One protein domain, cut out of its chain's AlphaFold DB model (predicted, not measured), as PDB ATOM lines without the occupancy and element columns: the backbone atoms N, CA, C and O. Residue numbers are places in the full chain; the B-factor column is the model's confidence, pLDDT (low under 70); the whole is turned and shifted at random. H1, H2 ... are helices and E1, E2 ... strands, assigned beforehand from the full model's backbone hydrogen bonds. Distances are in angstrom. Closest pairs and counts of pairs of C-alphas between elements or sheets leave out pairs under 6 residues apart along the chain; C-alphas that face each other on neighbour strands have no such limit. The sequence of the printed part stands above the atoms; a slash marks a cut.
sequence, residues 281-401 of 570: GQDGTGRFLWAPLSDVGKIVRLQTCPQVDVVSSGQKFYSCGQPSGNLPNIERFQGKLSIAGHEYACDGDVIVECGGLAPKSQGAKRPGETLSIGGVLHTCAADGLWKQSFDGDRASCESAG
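AT A GLANCE: This is residues 281 to 401 of the 570 residues of an uncharacterized protein of Candidatus Woesearchaeota archaeon (UniProt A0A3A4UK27). Two small sheets, E2 to E5 and E6 to E8, lie face to face as a sandwich; the strand E1 is at one end of an elongated whole, and the hairpin of E9 and E10 and then the short helix H1 follow toward the other. The printed part has 121 residues, with ten named strands in chain order E1 to E10, then one named helix, H1; under half of the residues are in named elements. The first sheet has the order E2, E3, E4, E5 and is mixed; the second, E6, E7, E8, and the pair E9, E10 are antiparallel. The class is mostly strand, and the whole is compact, with a radius of gyration of the C-alphas of 14.5 A and spans of 44 by 27 by 27 A.

IN THESE COORDINATES: E1 is residues 288 to 292, 13.1 A long, and begins at C-alpha 288, (105.013, 169.238, 141.957). E2 is residues 299 to 302, E3 residues 308 to 312, 12.9 A long, E4 residues 317 to 319 and E5 residues 330 to 332. E6 is residues 336 to 339, E7 residues 342 to 347, 16.2 A long, and E8 residues 350 to 353. E9 is residues 370 to 373 and E10 residues 376 to 380, 13.0 A long. H1 is residues 394 to 399, 8.4 A long, and ends at C-alpha 399, (134.723, 156.673, 158.627).

HOW THE PARTS SIT: E1 pairs with no named strand; residues 281 to 282 pair antiparallel with its residues 288 to 289. The closest C-alphas of E1 and E2 are those of Ala 291 and Val 300, 5.9 A apart. E2, E3 and E4 form a meander, each strand the antiparallel neighbour of the one before, with N 300 and O 310 at 2.9 A and N 311 and O 318 at 3.0 A. E4 and E5 are parallel, with N 331 and O 317 at 2.8 A. E6, E7 and E8 form a second meander, with N 337 and O 344 at 2.8 A and N 345 and O 352 at 2.9 A. In the sandwich, the best planes of the facing parts are 9 degrees apart; the closest C-alphas of E3 and E8 are those of Asp 309 and Val 350, 6.1 A apart. The closest C-alphas of E7 and E9 are those of Ala 345 and Ile 373, 6.9 A apart. E9 and E10 form a hairpin, with N 371 and O 378 at 2.9 A. In H1 every O i to N i+4 pair is within hydrogen-bond range; H1 and E9 are apart.

THE WHOLE: The two C-alphas farthest apart are those of Gly 286 and Gly 392, at 45.6 A. The printed part has no cut. The links E8 to E9, 16 residues, and E10 to H1, 13 residues, are long. The mean pLDDT of the printed part is 95.3, and no printed residue is under 70.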
ATOM      1  N   GLY A 281     102.460 167.139 146.467       96.12
ATOM      2  CA  GLY A 281     102.705 168.491 146.957       96.12
ATOM      3  C   GLY A 281     103.707 169.234 146.086       96.12
ATOM      4  O   GLY A 281     104.035 168.778 144.997       96.12
ATOM      5  N   GLN A 282     104.195 170.376 146.558       96.50
ATOM      6  CA  GLN A 282     105.154 171.222 145.854       96.50
ATOM      7  C   GLN A 282     106.406 171.478 146.688       96.50
ATOM      8  O   GLN A 282     106.303 171.797 147.876       96.50
ATOM      9  N   ASP A 283     107.575 171.411 146.056       95.81
ATOM     10  CA  ASP A 283     108.847 171.796 146.672       95.81
ATOM     11  C   ASP A 283     109.019 173.325 146.774       95.81
ATOM     12  O   ASP A 283     108.126 174.099 146.419       95.81
ATOM     13  N   GLY A 284     110.176 173.784 147.265       94.31
ATOM     14  CA  GLY A 284     110.484 175.213 147.410       94.31
ATOM     15  C   GLY A 284     110.621 175.985 146.090       94.31
ATOM     16  O   GLY A 284     110.667 177.212 146.109       94.31
ATOM     17  N   THR A 285     110.671 175.295 144.945       95.81
ATOM     18  CA  THR A 285     110.676 175.899 143.600       95.81
ATOM     19  C   THR A 285     109.283 175.935 142.963       95.81
ATOM     20  O   THR A 285     109.120 176.477 141.871       95.81
ATOM     21  N   GLY A 286     108.274 175.367 143.633       95.00
ATOM     22  CA  GLY A 286     106.925 175.196 143.097       95.00
ATOM     23  C   GLY A 286     106.774 173.981 142.173       95.00
ATOM     24  O   GLY A 286     105.716 173.817 141.563       95.00
ATOM     25  N   ARG A 287     107.798 173.120 142.057       96.12
ATOM     26  CA  ARG A 287     107.712 171.854 141.316       96.12
ATOM     27  C   ARG A 287     106.802 170.895 142.069       96.12
ATOM     28  O   ARG A 287     107.002 170.674 143.262       96.12
ATOM     29  N   PHE A 288     105.848 170.286 141.370       97.12
ATOM     30  CA  PHE A 288     105.013 169.238 141.957       97.12
ATOM     31  C   PHE A 288     105.807 167.936 142.121       97.12
ATOM     32  O   PHE A 288     106.448 167.497 141.168       97.12
ATOM     33  N   LEU A 289     105.748 167.329 143.307       97.50
ATOM     34  CA  LEU A 289     106.465 166.111 143.687       97.50
ATOM     35  C   LEU A 289     105.530 165.084 144.324       97.50
ATOM     36  O   LEU A 289     104.665 165.443 145.131       97.50
ATOM     37  N   TRP A 290     105.766 163.807 144.024       97.56
ATOM     38  CA  TRP A 290     105.177 162.703 144.767       97.56
ATOM     39  C   TRP A 290     106.084 162.302 145.937       97.56
ATOM     40  O   TRP A 290     107.305 162.219 145.816       97.56
ATOM     41  N   ALA A 291     105.475 161.995 147.080       97.25
ATOM     42  CA  ALA A 291     106.098 161.265 148.177       97.25
ATOM     43  C   ALA A 291     105.315 159.962 148.398       97.25
ATOM     44  O   ALA A 291     104.303 159.970 149.104       97.25
ATOM     45  N   PRO A 292     105.717 158.852 147.757       97.12
ATOM     46  CA  PRO A 292     105.069 157.555 147.928       97.12
ATOM     47  C   PRO A 292     105.336 156.937 149.300       97.12
ATOM     48  O   PRO A 292     106.441 157.051 149.832       97.12
ATOM     49  N   LEU A 293     104.376 156.177 149.845       96.44
ATOM     50  CA  LEU A 293     104.650 155.348 151.025       96.44
ATOM     51  C   LEU A 293     105.688 154.255 150.722       96.44
ATOM     52  O   LEU A 293     106.437 153.872 151.617       96.44
ATOM     53  N   SER A 294     105.800 153.796 149.474       95.38
ATOM     54  CA  SER A 294     106.801 152.803 149.060       95.38
ATOM     55  C   SER A 294     108.251 153.305 149.115       95.38
ATOM     56  O   SER A 294     109.162 152.484 149.202       95.38
ATOM     57  N   ASP A 295     108.483 154.622 149.115       96.19
ATOM     58  CA  ASP A 295     109.819 155.235 149.146       96.19
ATOM     59  C   ASP A 295     110.367 155.289 150.590       96.19
ATOM     60  O   ASP A 295     110.599 156.350 151.174       96.19
ATOM     61  N   VAL A 296     110.542 154.116 151.207       97.62
ATOM     62  CA  VAL A 296     110.910 153.982 152.626       97.62
ATOM     63  C   VAL A 296     112.254 154.654 152.932       97.62
ATOM     64  O   VAL A 296     113.283 154.330 152.337       97.62
ATOM     65  N   GLY A 297     112.252 155.561 153.913       97.38
ATOM     66  CA  GLY A 297     113.432 156.295 154.381       97.38
ATOM     67  C   GLY A 297     113.846 157.488 153.511       97.38
ATOM     68  O   GLY A 297     114.685 158.283 153.917       97.38
ATOM     69  N   LYS A 298     113.248 157.682 152.334       97.75
ATOM     70  CA  LYS A 298     113.565 158.838 151.491       97.75
ATOM     71  C   LYS A 298     112.830 160.075 152.005       97.75
ATOM     72  O   LYS A 298     111.603 160.078 152.108       97.75
ATOM     73  N   ILE A 299     113.578 161.132 152.310       98.06
ATOM     74  CA  ILE A 299     113.014 162.435 152.663       98.06
ATOM     75  C   ILE A 299     112.536 163.129 151.384       98.06
ATOM     76  O   ILE A 299     113.322 163.346 150.457       98.06
ATOM     77  N   VAL A 300     111.266 163.527 151.361       97.12
ATOM     78  CA  VAL A 300     110.676 164.360 150.306       97.12
ATOM     79  C   VAL A 300     110.288 165.707 150.902       97.12
ATOM     80  O   VAL A 300     109.556 165.776 151.889       97.12
ATOM     81  N   ARG A 301     110.802 166.789 150.308       96.38
ATOM     82  CA  ARG A 301     110.619 168.161 150.800       96.38
ATOM     83  C   ARG A 301     109.472 168.850 150.066       96.38
ATOM     84  O   ARG A 301     109.652 169.291 148.933       96.38
ATOM     85  N   LEU A 302     108.305 168.963 150.698       95.25
ATOM     86  CA  LEU A 302     107.105 169.578 150.114       95.25
ATOM     87  C   LEU A 302     106.879 170.982 150.696       95.25
ATOM     88  O   LEU A 302     105.882 171.251 151.365       95.25
ATOM     89  N   GLN A 303     107.845 171.876 150.475       92.00
ATOM     90  CA  GLN A 303     107.987 173.156 151.184       92.00
ATOM     91  C   GLN A 303     106.954 174.236 150.826       92.00
ATOM     92  O   GLN A 303     106.755 175.145 151.626       92.00
ATOM     93  N   THR A 304     106.293 174.166 149.669       90.00
ATOM     94  CA  THR A 304     105.293 175.181 149.278       90.00
ATOM     95  C   THR A 304     103.884 174.762 149.676       90.00
ATOM     96  O   THR A 304     103.079 175.588 150.102       90.00
ATOM     97  N   CYS A 305     103.581 173.473 149.554       88.62
ATOM     98  CA  CYS A 305     102.259 172.926 149.821       88.62
ATOM     99  C   CYS A 305     102.400 171.406 149.902       88.62
ATOM    100  O   CYS A 305     102.726 170.801 148.882       88.62
ATOM    101  N   PRO A 306     102.214 170.749 151.057       90.88
ATOM    102  CA  PRO A 306     101.677 171.234 152.339       90.88
ATOM    103  C   PRO A 306     102.667 171.896 153.328       90.88
ATOM    104  O   PRO A 306     102.402 171.912 154.529       90.88
ATOM    105  N   GLN A 307     103.796 172.432 152.854       93.50
ATOM    106  CA  GLN A 307     104.823 173.102 153.674       93.50
ATOM    107  C   GLN A 307     105.464 172.197 154.736       93.50
ATOM    108  O   GLN A 307     105.655 172.598 155.882       93.50
ATOM    109  N   VAL A 308     105.788 170.958 154.367       94.31
ATOM    110  CA  VAL A 308     106.381 169.989 155.295       94.31
ATOM    111  C   VAL A 308     107.364 169.054 154.592       94.31
ATOM    112  O   VAL A 308     107.165 168.661 153.441       94.31
ATOM    113  N   ASP A 309     108.424 168.686 155.304       96.00
ATOM    114  CA  ASP A 309     109.299 167.579 154.929       96.00
ATOM    115  C   ASP A 309     108.713 166.279 155.480       96.00
ATOM    116  O   ASP A 309     108.322 166.215 156.650       96.00
ATOM    117  N   VAL A 310     108.660 165.242 154.648       97.31
ATOM    118  CA  VAL A 310     108.119 163.934 155.030       97.31
ATOM    119  C   VAL A 310     109.111 162.815 154.752       97.31
ATOM    120  O   VAL A 310     109.857 162.859 153.776       97.31
ATOM    121  N   VAL A 311     109.093 161.786 155.596       98.12
ATOM    122  CA  VAL A 311     109.806 160.518 155.380       98.12
ATOM    123  C   VAL A 311     108.845 159.351 155.576       98.12
ATOM    124  O   VAL A 311     108.063 159.341 156.529       98.12
ATOM    125  N   SER A 312     108.867 158.371 154.671       97.94
ATOM    126  CA  SER A 312     107.983 157.201 154.749       97.94
ATOM    127  C   SER A 312     108.605 156.053 155.546       97.94
ATOM    128  O   SER A 312     109.771 155.721 155.341       97.94
ATOM    129  N   SER A 313     107.810 155.376 156.381       97.19
ATOM    130  CA  SER A 313     108.163 154.071 156.967       97.19
ATOM    131  C   SER A 313     107.663 152.861 156.169       97.19
ATOM    132  O   SER A 313     107.865 151.726 156.599       97.19
ATOM    133  N   GLY A 314     106.961 153.080 155.056       96.62
ATOM    134  CA  GLY A 314     106.221 152.041 154.328       96.62
ATOM    135  C   GLY A 314     104.756 151.920 154.749       96.62
ATOM    136  O   GLY A 314     103.955 151.355 154.015       96.62
ATOM    137  N   GLN A 315     104.393 152.458 155.918       95.88
ATOM    138  CA  GLN A 315     103.026 152.394 156.460       95.88
ATOM    139  C   GLN A 315     102.411 153.774 156.697       95.88
ATOM    140  O   GLN A 315     101.202 153.943 156.577       95.88
ATOM    141  N   LYS A 316     103.237 154.757 157.061       96.56
ATOM    142  CA  LYS A 316     102.828 156.144 157.286       96.56
ATOM    143  C   LYS A 316     103.998 157.087 157.029       96.56
ATOM    144  O   LYS A 316     105.145 156.647 156.914       96.56
ATOM    145  N   PHE A 317     103.698 158.377 156.968       97.81
ATOM    146  CA  PHE A 317     104.698 159.429 156.883       97.81
ATOM    147  C   PHE A 317     105.011 159.991 158.262       97.81
ATOM    148  O   PHE A 317     104.153 160.042 159.145       97.81
ATOM    149  N   TYR A 318     106.239 160.461 158.416       97.81
ATOM    150  CA  TYR A 318     106.686 161.199 159.583       97.81
ATOM    151  C   TYR A 318     107.180 162.581 159.187       97.81
ATOM    152  O   TYR A 318     107.733 162.742 158.100       97.81
ATOM    153  N   SER A 319     106.992 163.559 160.070       97.31
ATOM    154  CA  SER A 319     107.426 164.945 159.874       97.31
ATOM    155  C   SER A 319     107.900 165.604 161.168       97.31
ATOM    156  O   SER A 319     107.534 165.181 162.265       97.31
ATOM    157  N   CYS A 320     108.715 166.649 161.034       96.38
ATOM    158  CA  CYS A 320     109.155 167.484 162.157       96.38
ATOM    159  C   CYS A 320     108.225 168.687 162.383       96.38
ATOM    160  O   CYS A 320     107.900 169.022 163.530       96.38
ATOM    161  N   GLY A 321     107.760 169.294 161.286       90.00
ATOM    162  CA  GLY A 321     106.798 170.394 161.283       90.00
ATOM    163  C   GLY A 321     105.339 169.943 161.368       90.00
ATOM    164  O   GLY A 321     105.013 168.767 161.226       90.00
ATOM    165  N   GLN A 322     104.444 170.903 161.604       88.56
ATOM    166  CA  GLN A 322     103.005 170.682 161.483       88.56
ATOM    167  C   GLN A 322     102.601 170.962 160.024       88.56
ATOM    168  O   GLN A 322     102.763 172.102 159.588       88.56
ATOM    169  N   PRO A 323     102.075 169.985 159.263       86.44
ATOM    170  CA  PRO A 323     101.623 170.242 157.898       86.44
ATOM    171  C   PRO A 323     100.518 171.305 157.872       86.44
ATOM    172  O   PRO A 323      99.681 171.375 158.780       86.44
ATOM    173  N   SER A 324     100.473 172.115 156.810       83.12
ATOM    174  CA  SER A 324      99.371 173.050 156.596       83.12
ATOM    175  C   SER A 324      98.098 172.264 156.243       83.12
ATOM    176  O   SER A 324      97.918 171.832 155.103       83.12
ATOM    177  N   GLY A 325      97.220 172.061 157.227       81.31
ATOM    178  CA  GLY A 325      95.954 171.337 157.071       81.31
ATOM    179  C   GLY A 325      95.955 169.932 157.681       81.31
ATOM    180  O   GLY A 325      96.965 169.427 158.163       81.31
ATOM    181  N   ASN A 326      94.784 169.291 157.676       79.75
ATOM    182  CA  ASN A 326      94.616 167.932 158.191       79.75
ATOM    183  C   ASN A 326      94.986 166.914 157.108       79.75
ATOM    184  O   ASN A 326      94.122 166.457 156.360       79.75
ATOM    185  N   LEU A 327      96.270 166.565 157.022       87.25
ATOM    186  CA  LEU A 327      96.726 165.457 156.186       87.25
ATOM    187  C   LEU A 327      96.692 164.150 156.986       87.25
ATOM    188  O   LEU A 327      97.396 164.041 157.994       87.25
ATOM    189  N   PRO A 328      95.883 163.157 156.577       84.81
ATOM    190  CA  PRO A 328      95.881 161.861 157.239       84.81
ATOM    191  C   PRO A 328      97.239 161.168 157.050       84.81
ATOM    192  O   PRO A 328      97.930 161.391 156.058       84.81
ATOM    193  N   ASN A 329      97.599 160.291 157.990       88.31
ATOM    194  CA  ASN A 329      98.801 159.444 157.941       88.31
ATOM    195  C   ASN A 329     100.157 160.172 158.009       88.31
ATOM    196  O   ASN A 329     101.173 159.566 157.670       88.31
ATOM    197  N   ILE A 330     100.196 161.423 158.478       95.00
ATOM    198  CA  ILE A 330     101.446 162.097 158.853       95.00
ATOM    199  C   ILE A 330     101.535 162.170 160.380       95.00
ATOM    200  O   ILE A 330     100.682 162.772 161.031       95.00
ATOM    201  N   GLU A 331     102.575 161.570 160.956       95.94
ATOM    202  CA  GLU A 331     102.870 161.632 162.388       95.94
ATOM    203  C   GLU A 331     104.031 162.587 162.667       95.94
ATOM    204  O   GLU A 331     105.065 162.560 161.999       95.94
ATOM    205  N   ARG A 332     103.877 163.439 163.681       95.81
ATOM    206  CA  ARG A 332     104.950 164.336 164.102       95.81
ATOM    207  C   ARG A 332     105.900 163.629 165.065       95.81
ATOM    208  O   ARG A 332     105.444 162.978 166.003       95.81
ATOM    209  N   PHE A 333     107.205 163.826 164.896       96.00
ATOM    210  CA  PHE A 333     108.222 163.394 165.860       96.00
ATOM    211  C   PHE A 333     109.135 164.564 166.263       96.00
ATOM    212  O   PHE A 333     109.211 165.568 165.563       96.00
ATOM    213  N   GLN A 334     109.771 164.476 167.438       90.06
ATOM    214  CA  GLN A 334     110.638 165.539 167.993       90.06
ATOM    215  C   GLN A 334     112.032 165.046 168.420       90.06
ATOM    216  O   GLN A 334     112.891 165.848 168.775       90.06
ATOM    217  N   GLY A 335     112.259 163.731 168.414       93.94
ATOM    218  CA  GLY A 335     113.530 163.110 168.781       93.94
ATOM    219  C   GLY A 335     114.162 162.402 167.593       93.94
ATOM    220  O   GLY A 335     114.181 162.922 166.481       93.94
ATOM    221  N   LYS A 336     114.653 161.191 167.843       97.25
ATOM    222  CA  LYS A 336     115.131 160.298 166.793       97.25
ATOM    223  C   LYS A 336     114.022 159.355 166.351       97.25
ATOM    224  O   LYS A 336     113.194 158.944 167.162       97.25
ATOM    225  N   LEU A 337     114.051 158.986 165.084       98.00
ATOM    226  CA  LEU A 337     113.155 158.015 164.481       98.00
ATOM    227  C   LEU A 337     113.982 157.041 163.645       98.00
ATOM    228  O   LEU A 337     114.730 157.481 162.779       98.00
ATOM    229  N   SER A 338     113.846 155.736 163.876       98.12
ATOM    230  CA  SER A 338     114.556 154.718 163.093       98.12
ATOM    231  C   SER A 338     113.667 154.179 161.972       98.12
ATOM    232  O   SER A 338     112.609 153.610 162.240       98.12
ATOM    233  N   ILE A 339     114.103 154.316 160.719       98.12
ATOM    234  CA  ILE A 339     113.417 153.777 159.536       98.12
ATOM    235  C   ILE A 339     114.439 153.053 158.662       98.12
ATOM    236  O   ILE A 339     115.453 153.628 158.275       98.12
ATOM    237  N   ALA A 340     114.152 151.789 158.333       96.19
ATOM    238  CA  ALA A 340     114.965 150.964 157.432       96.19
ATOM    239  C   ALA A 340     116.475 150.958 157.762       96.19
ATOM    240  O   ALA A 340     117.311 150.965 156.862       96.19
ATOM    241  N   GLY A 341     116.814 150.947 159.058       96.50
ATOM    242  CA  GLY A 341     118.195 150.900 159.553       96.50
ATOM    243  C   GLY A 341     118.887 152.256 159.718       96.50
ATOM    244  O   GLY A 341     119.989 152.281 160.241       96.50
ATOM    245  N   HIS A 342     118.249 153.364 159.335       98.31
ATOM    246  CA  HIS A 342     118.786 154.721 159.493       98.31
ATOM    247  C   HIS A 342     118.019 155.488 160.571       98.31
ATOM    248  O   HIS A 342     116.826 155.244 160.773       98.31
ATOM    249  N   GLU A 343     118.674 156.443 161.232       98.56
ATOM    250  CA  GLU A 343     118.024 157.393 162.130       98.56
ATOM    251  C   GLU A 343     117.802 158.762 161.479       98.56
ATOM    252  O   GLU A 343     118.680 159.360 160.855       98.56
ATOM    253  N   TYR A 344     116.610 159.290 161.722       98.62
ATOM    254  CA  TYR A 344     116.147 160.603 161.304       98.62
ATOM    255  C   TYR A 344     115.917 161.449 162.549       98.62
ATOM    256  O   TYR A 344     115.489 160.935 163.584       98.62
ATOM    257  N   ALA A 345     116.204 162.738 162.462       98.19
ATOM    258  CA  ALA A 345     116.034 163.691 163.548       98.19
ATOM    259  C   ALA A 345     115.514 165.028 163.013       98.19
ATOM    260  O   ALA A 345     115.583 165.290 161.812       98.19
ATOM    261  N   CYS A 346     115.001 165.861 163.913       97.12
ATOM    262  CA  CYS A 346     114.474 167.177 163.571       97.12
ATOM    263  C   CYS A 346     115.496 168.284 163.819       97.12
ATOM    264  O   CYS A 346     116.029 168.393 164.924       97.12
ATOM    265  N   ASP A 347     115.706 169.126 162.808       95.62
ATOM    266  CA  ASP A 347     116.386 170.419 162.915       95.62
ATOM    267  C   ASP A 347     115.355 171.528 162.658       95.62
ATOM    268  O   ASP A 347     115.061 171.894 161.517       95.62
ATOM    269  N   GLY A 348     114.688 171.970 163.728       93.81
ATOM    270  CA  GLY A 348     113.456 172.750 163.603       93.81
ATOM    271  C   GLY A 348     112.355 171.932 162.917       93.81
ATOM    272  O   GLY A 348     111.994 170.857 163.397       93.81
ATOM    273  N   ASP A 349     111.839 172.435 161.794       94.00
ATOM    274  CA  ASP A 349     110.796 171.772 160.995       94.00
ATOM    275  C   ASP A 349     111.359 170.874 159.874       94.00
ATOM    276  O   ASP A 349     110.592 170.230 159.153       94.00
ATOM    277  N   VAL A 350     112.688 170.799 159.736       95.19
ATOM    278  CA  VAL A 350     113.381 170.025 158.696       95.19
ATOM    279  C   VAL A 350     113.743 168.636 159.215       95.19
ATOM    280  O   VAL A 350     114.278 168.491 160.316       95.19
ATOM    281  N   ILE A 351     113.500 167.608 158.396       97.75
ATOM    282  CA  ILE A 351     113.975 166.247 158.676       97.75
ATOM    283  C   ILE A 351     115.427 166.121 158.211       97.75
ATOM    284  O   ILE A 351     115.755 166.415 157.059       97.75
ATOM    285  N   VAL A 352     116.287 165.607 159.086       98.19
ATOM    286  CA  VAL A 352     117.688 165.304 158.788       98.19
ATOM    287  C   VAL A 352     117.947 163.818 159.008       98.19
ATOM    288  O   VAL A 352     117.737 163.286 160.096       98.19
ATOM    289  N   GLU A 353     118.433 163.146 157.972       98.50
ATOM    290  CA  GLU A 353     118.881 161.753 158.027       98.50
ATOM    291  C   GLU A 353     120.358 161.684 158.443       98.50
ATOM    292  O   GLU A 353     121.184 162.428 157.902       98.50
ATOM    293  N   CYS A 354     120.716 160.755 159.336       98.62
ATOM    294  CA  CYS A 354     122.087 160.251 159.389       98.62
ATOM    295  C   CYS A 354     122.265 159.207 158.284       98.62
ATOM    296  O   CYS A 354     121.765 158.086 158.362       98.62
ATOM    297  N   GLY A 355     122.945 159.602 157.210       97.81
ATOM    298  CA  GLY A 355     123.066 158.782 156.007       97.81
ATOM    299  C   GLY A 355     124.054 157.630 156.141       97.81
ATOM    300  O   GLY A 355     124.011 156.687 155.352       97.81
ATOM    301  N   GLY A 356     124.961 157.709 157.116       97.62
ATOM    302  CA  GLY A 356     126.067 156.769 157.242       97.62
ATOM    303  C   GLY A 356     126.834 156.619 155.928       97.62
ATOM    304  O   GLY A 356     127.030 157.584 155.187       97.62
ATOM    305  N   LEU A 357     127.263 155.396 155.623       97.38
ATOM    306  CA  LEU A 357     127.956 155.090 154.366       97.38
ATOM    307  C   LEU A 357     127.014 154.921 153.158       97.38
ATOM    308  O   LEU A 357     127.492 154.891 152.024       97.38
ATOM    309  N   ALA A 358     125.699 154.809 153.370       97.12
ATOM    310  CA  ALA A 358     124.721 154.482 152.329       97.12
ATOM    311  C   ALA A 358     123.431 155.321 152.457       97.12
ATOM    312  O   ALA A 358     122.370 154.764 152.740       97.12
ATOM    313  N   PRO A 359     123.498 156.651 152.252       97.44
ATOM    314  CA  PRO A 359     122.372 157.554 152.492       97.44
ATOM    315  C   PRO A 359     121.144 157.227 151.631       97.44
ATOM    316  O   PRO A 359     121.273 156.907 150.446       97.44
ATOM    317  N   LYS A 360     119.945 157.374 152.207       96.88
ATOM    318  CA  LYS A 360     118.650 157.244 151.515       96.88
ATOM    319  C   LYS A 360     118.221 158.541 150.837       96.88
ATOM    320  O   LYS A 360     117.583 158.502 149.785       96.88
ATOM    321  N   SER A 361     118.581 159.682 151.419       96.75
ATOM    322  CA  SER A 361     118.105 161.001 151.001       96.75
ATOM    323  C   SER A 361     119.230 161.912 150.527       96.75
ATOM    324  O   SER A 361     120.362 161.884 151.013       96.75
ATOM    325  N   GLN A 362     118.894 162.813 149.604       93.69
ATOM    326  CA  GLN A 362     119.807 163.879 149.206       93.69
ATOM    327  C   GLN A 362     119.963 164.908 150.336       93.69
ATOM    328  O   GLN A 362     118.991 165.489 150.830       93.69
ATOM    329  N   GLY A 363     121.213 165.160 150.731       93.44
ATOM    330  CA  GLY A 363     121.541 166.035 151.860       93.44
ATOM    331  C   GLY A 363     121.520 165.339 153.225       93.44
ATOM    332  O   GLY A 363     121.556 166.030 154.240       93.44
ATOM    333  N   ALA A 364     121.472 164.002 153.258       97.75
ATOM    334  CA  ALA A 364     121.747 163.239 154.470       97.75
ATOM    335  C   ALA A 364     123.155 163.548 155.002       97.75
ATOM    336  O   ALA A 364     124.091 163.805 154.236       97.75
ATOM    337  N   LYS A 365     123.295 163.507 156.325       98.00
ATOM    338  CA  LYS A 365     124.551 163.792 157.013       98.00
ATOM    339  C   LYS A 365     125.515 162.622 156.849       98.00
ATOM    340  O   LYS A 365     125.116 161.463 156.962       98.00
ATOM    341  N   ARG A 366     126.771 162.930 156.540       97.75
ATOM    342  CA  ARG A 366     127.859 161.958 156.373       97.75
ATOM    343  C   ARG A 366     128.465 161.579 157.728       97.75
ATOM    344  O   ARG A 366     128.316 162.345 158.685       97.75
ATOM    345  N   PRO A 367     129.186 160.445 157.817       97.69
ATOM    346  CA  PRO A 367     129.889 160.073 159.034       97.69
ATOM    347  C   PRO A 367     130.778 161.214 159.547       97.69
ATOM    348  O   PRO A 367     131.503 161.832 158.769       97.69
ATOM    349  N   GLY A 368     130.686 161.517 160.843       96.00
ATOM    350  CA  GLY A 368     131.430 162.611 161.486       96.00
ATOM    351  C   GLY A 368     130.740 163.979 161.469       96.00
ATOM    352  O   GLY A 368     131.108 164.859 162.252       96.00
ATOM    353  N   GLU A 369     129.712 164.181 160.640       97.06
ATOM    354  CA  GLU A 369     128.901 165.396 160.719       97.06
ATOM    355  C   GLU A 369     127.987 165.368 161.946       97.06
ATOM    356  O   GLU A 369     127.547 164.310 162.395       97.06
ATOM    357  N   THR A 370     127.686 166.548 162.490       96.50
ATOM    358  CA  THR A 370     126.971 166.673 163.765       96.50
ATOM    359  C   THR A 370     125.604 167.331 163.618       96.50
ATOM    360  O   THR A 370     125.369 168.100 162.681       96.50
ATOM    361  N   LEU A 371     124.711 167.018 164.556       96.56
ATOM    362  CA  LEU A 371     123.382 167.603 164.700       96.56
ATOM    363  C   LEU A 371     123.010 167.698 166.186       96.56
ATOM    364  O   LEU A 371     123.243 166.761 166.947       96.56
ATOM    365  N   SER A 372     122.430 168.822 166.610       96.19
ATOM    366  CA  SER A 372     121.926 168.990 167.979       96.19
ATOM    367  C   SER A 372     120.494 168.464 168.082       96.19
ATOM    368  O   SER A 372     119.581 169.060 167.522       96.19
ATOM    369  N   ILE A 373     120.285 167.376 168.824       95.62
ATOM    370  CA  ILE A 373     118.985 166.711 168.996       95.62
ATOM    371  C   ILE A 373     118.591 166.823 170.468       95.62
ATOM    372  O   ILE A 373     119.302 166.339 171.347       95.62
ATOM    373  N   GLY A 374     117.479 167.503 170.764       92.38
ATOM    374  CA  GLY A 374     117.053 167.737 172.152       92.38
ATOM    375  C   GLY A 374     118.074 168.523 172.990       92.38
ATOM    376  O   GLY A 374     118.164 168.321 174.196       92.38
ATOM    377  N   GLY A 375     118.878 169.380 172.348       92.38
ATOM    378  CA  GLY A 375     119.947 170.150 172.995       92.38
ATOM    379  C   GLY A 375     121.245 169.374 173.236       92.38
ATOM    380  O   GLY A 375     122.185 169.942 173.791       92.38
ATOM    381  N   VAL A 376     121.325 168.107 172.817       94.38
ATOM    382  CA  VAL A 376     122.549 167.305 172.898       94.38
ATOM    383  C   VAL A 376     123.147 167.133 171.509       94.38
ATOM    384  O   VAL A 376     122.445 166.798 170.557       94.38
ATOM    385  N   LEU A 377     124.451 167.367 171.381       95.00
ATOM    386  CA  LEU A 377     125.158 167.190 170.118       95.00
ATOM    387  C   LEU A 377     125.348 165.692 169.840       95.00
ATOM    388  O   LEU A 377     125.906 164.962 170.655       95.00
ATOM    389  N   HIS A 378     124.883 165.246 168.679       96.06
ATOM    390  CA  HIS A 378     125.104 163.910 168.143       96.06
ATOM    391  C   HIS A 378     125.962 163.989 166.884       96.06
ATOM    392  O   HIS A 378     125.905 164.973 166.148       96.06
ATOM    393  N   THR A 379     126.704 162.925 166.612       96.81
ATOM    394  CA  THR A 379     127.525 162.730 165.420       96.81
ATOM    395  C   THR A 379     126.947 161.572 164.610       96.81
ATOM    396  O   THR A 379     126.564 160.545 165.174       96.81
ATOM    397  N   CYS A 380     126.841 161.734 163.292       98.06
ATOM    398  CA  CYS A 380     126.357 160.680 162.410       98.06
ATOM    399  C   CYS A 380     127.408 159.567 162.300       98.06
ATOM    400  O   CYS A 380     128.567 159.835 161.980       98.06
ATOM    401  N   ALA A 381     127.007 158.335 162.598       98.06
ATOM    402  CA  ALA A 381     127.827 157.131 162.553       98.06
ATOM    403  C   ALA A 381     127.831 156.489 161.154       98.06
ATOM    404  O   ALA A 381     126.994 156.805 160.308       98.06
ATOM    405  N   ALA A 382     128.755 155.557 160.900       98.00
ATOM    406  CA  ALA A 382     128.859 154.861 159.611       98.00
ATOM    407  C   ALA A 382     127.653 153.954 159.310       98.00
ATOM    408  O   ALA A 382     127.320 153.745 158.142       98.00
ATOM    409  N   ASP A 383     126.996 153.453 160.355       97.81
ATOM    410  CA  ASP A 383     125.813 152.590 160.296       97.81
ATOM    411  C   ASP A 383     124.493 153.351 160.071       97.81
ATOM    412  O   ASP A 383     123.442 152.724 159.999       97.81
ATOM    413  N   GLY A 384     124.535 154.682 159.932       98.00
ATOM    414  CA  GLY A 384     123.338 155.504 159.736       98.00
ATOM    415  C   GLY A 384     122.632 155.903 161.035       98.00
ATOM    416  O   GLY A 384     121.486 156.348 160.992       98.00
ATOM    417  N   LEU A 385     123.288 155.767 162.196       98.25
ATOM    418  CA  LEU A 385     122.736 156.141 163.505       98.25
ATOM    419  C   LEU A 385     123.367 157.428 164.072       98.25
ATOM    420  O   LEU A 385     124.537 157.734 163.854       98.25
ATOM    421  N   TRP A 386     122.616 158.175 164.878       97.69
ATOM    422  CA  TRP A 386     123.104 159.342 165.614       97.69
ATOM    423  C   TRP A 386     123.725 158.916 166.950       97.69
ATOM    424  O   TRP A 386     123.005 158.539 167.879       97.69
ATOM    425  N   LYS A 387     125.042 159.048 167.128       96.12
ATOM    426  CA  LYS A 387     125.741 158.652 168.372       96.12
ATOM    427  C   LYS A 387     126.343 159.859 169.088       96.12
ATOM    428  O   LYS A 387     126.622 160.876 168.471       96.12
ATOM    429  N   GLN A 388     126.474 159.781 170.412       94.31
ATOM    430  CA  GLN A 388     127.181 160.808 171.204       94.31
ATOM    431  C   GLN A 388     128.670 160.484 171.341       94.31
ATOM    432  O   GLN A 388     129.471 161.383 171.553       94.31
ATOM    433  N   SER A 389     129.034 159.213 171.185       93.94
ATOM    434  CA  SER A 389     130.417 158.757 171.159       93.94
ATOM    435  C   SER A 389     130.541 157.550 170.234       93.94
ATOM    436  O   SER A 389     129.594 156.760 170.102       93.94
ATOM    437  N   PHE A 390     131.692 157.432 169.587       95.06
ATOM    438  CA  PHE A 390     132.116 156.281 168.800       95.06
ATOM    439  C   PHE A 390     133.041 155.341 169.579       95.06
ATOM    440  O   PHE A 390     133.629 154.435 168.986       95.06
ATOM    441  N   ASP A 391     133.163 155.500 170.898       93.25
ATOM    442  CA  ASP A 391     133.840 154.522 171.746       93.25
ATOM    443  C   ASP A 391     133.210 153.130 171.582       93.25
ATOM    444  O   ASP A 391     131.995 152.944 171.664       93.25
ATOM    445  N   GLY A 392     134.051 152.131 171.306       92.06
ATOM    446  CA  GLY A 392     133.617 150.776 170.937       92.06
ATOM    447  C   GLY A 392     133.168 150.589 169.478       92.06
ATOM    448  O   GLY A 392     132.911 149.454 169.080       92.06
ATOM    449  N   ASP A 393     133.114 151.645 168.662       94.44
ATOM    450  CA  ASP A 393     132.706 151.601 167.252       94.44
ATOM    451  C   ASP A 393     133.801 152.148 166.326       94.44
ATOM    452  O   ASP A 393     133.753 153.268 165.805       94.44
ATOM    453  N   ARG A 394     134.797 151.291 166.087       93.88
ATOM    454  CA  ARG A 394     135.915 151.571 165.185       93.88
ATOM    455  C   ARG A 394     135.459 152.036 163.801       93.88
ATOM    456  O   ARG A 394     136.023 152.990 163.269       93.88
ATOM    457  N   ALA A 395     134.483 151.348 163.205       95.56
ATOM    458  CA  ALA A 395     134.084 151.598 161.824       95.56
ATOM    459  C   ALA A 395     133.520 153.015 161.664       95.56
ATOM    460  O   ALA A 395     133.886 153.720 160.719       95.56
ATOM    461  N   SER A 396     132.688 153.457 162.611       97.12
ATOM    462  CA  SER A 396     132.170 154.828 162.634       97.12
ATOM    463  C   SER A 396     133.255 155.855 162.929       97.12
ATOM    464  O   SER A 396     133.299 156.877 162.248       97.12
ATOM    465  N   CYS A 397     134.160 155.563 163.868       96.19
ATOM    466  CA  CYS A 397     135.279 156.440 164.201       96.19
ATOM    467  C   CYS A 397     136.162 156.751 162.981       96.19
ATOM    468  O   CYS A 397     136.369 157.911 162.624       96.19
ATOM    469  N   GLU A 398     136.642 155.706 162.304       95.56
ATOM    470  CA  GLU A 398     137.537 155.848 161.153       95.56
ATOM    471  C   GLU A 398     136.800 156.469 159.952       95.56
ATOM    472  O   GLU A 398     137.345 157.348 159.284       95.56
ATOM    473  N   SER A 399     135.536 156.091 159.711       96.69
ATOM    474  CA  SER A 399     134.723 156.673 158.627       96.69
ATOM    475  C   SER A 399     134.423 158.159 158.837       96.69
ATOM    476  O   SER A 399     134.274 158.898 157.866       96.69
ATOM    477  N   ALA A 400     134.344 158.600 160.094       96.06
ATOM    478  CA  ALA A 400     134.185 160.000 160.470       96.06
ATOM    479  C   ALA A 400     135.486 160.821 160.349       96.06
ATOM    480  O   ALA A 400     135.466 162.034 160.561       96.06
ATOM    481  N   GLY A 401     136.611 160.183 160.004       95.50
ATOM    482  CA  GLY A 401     137.918 160.830 159.895       95.50
ATOM    483  C   GLY A 401     138.617 161.057 161.239       95.50
ATOM    484  O   GLY A 401     139.552 161.855 161.310       95.50
TER     485      GLY A 401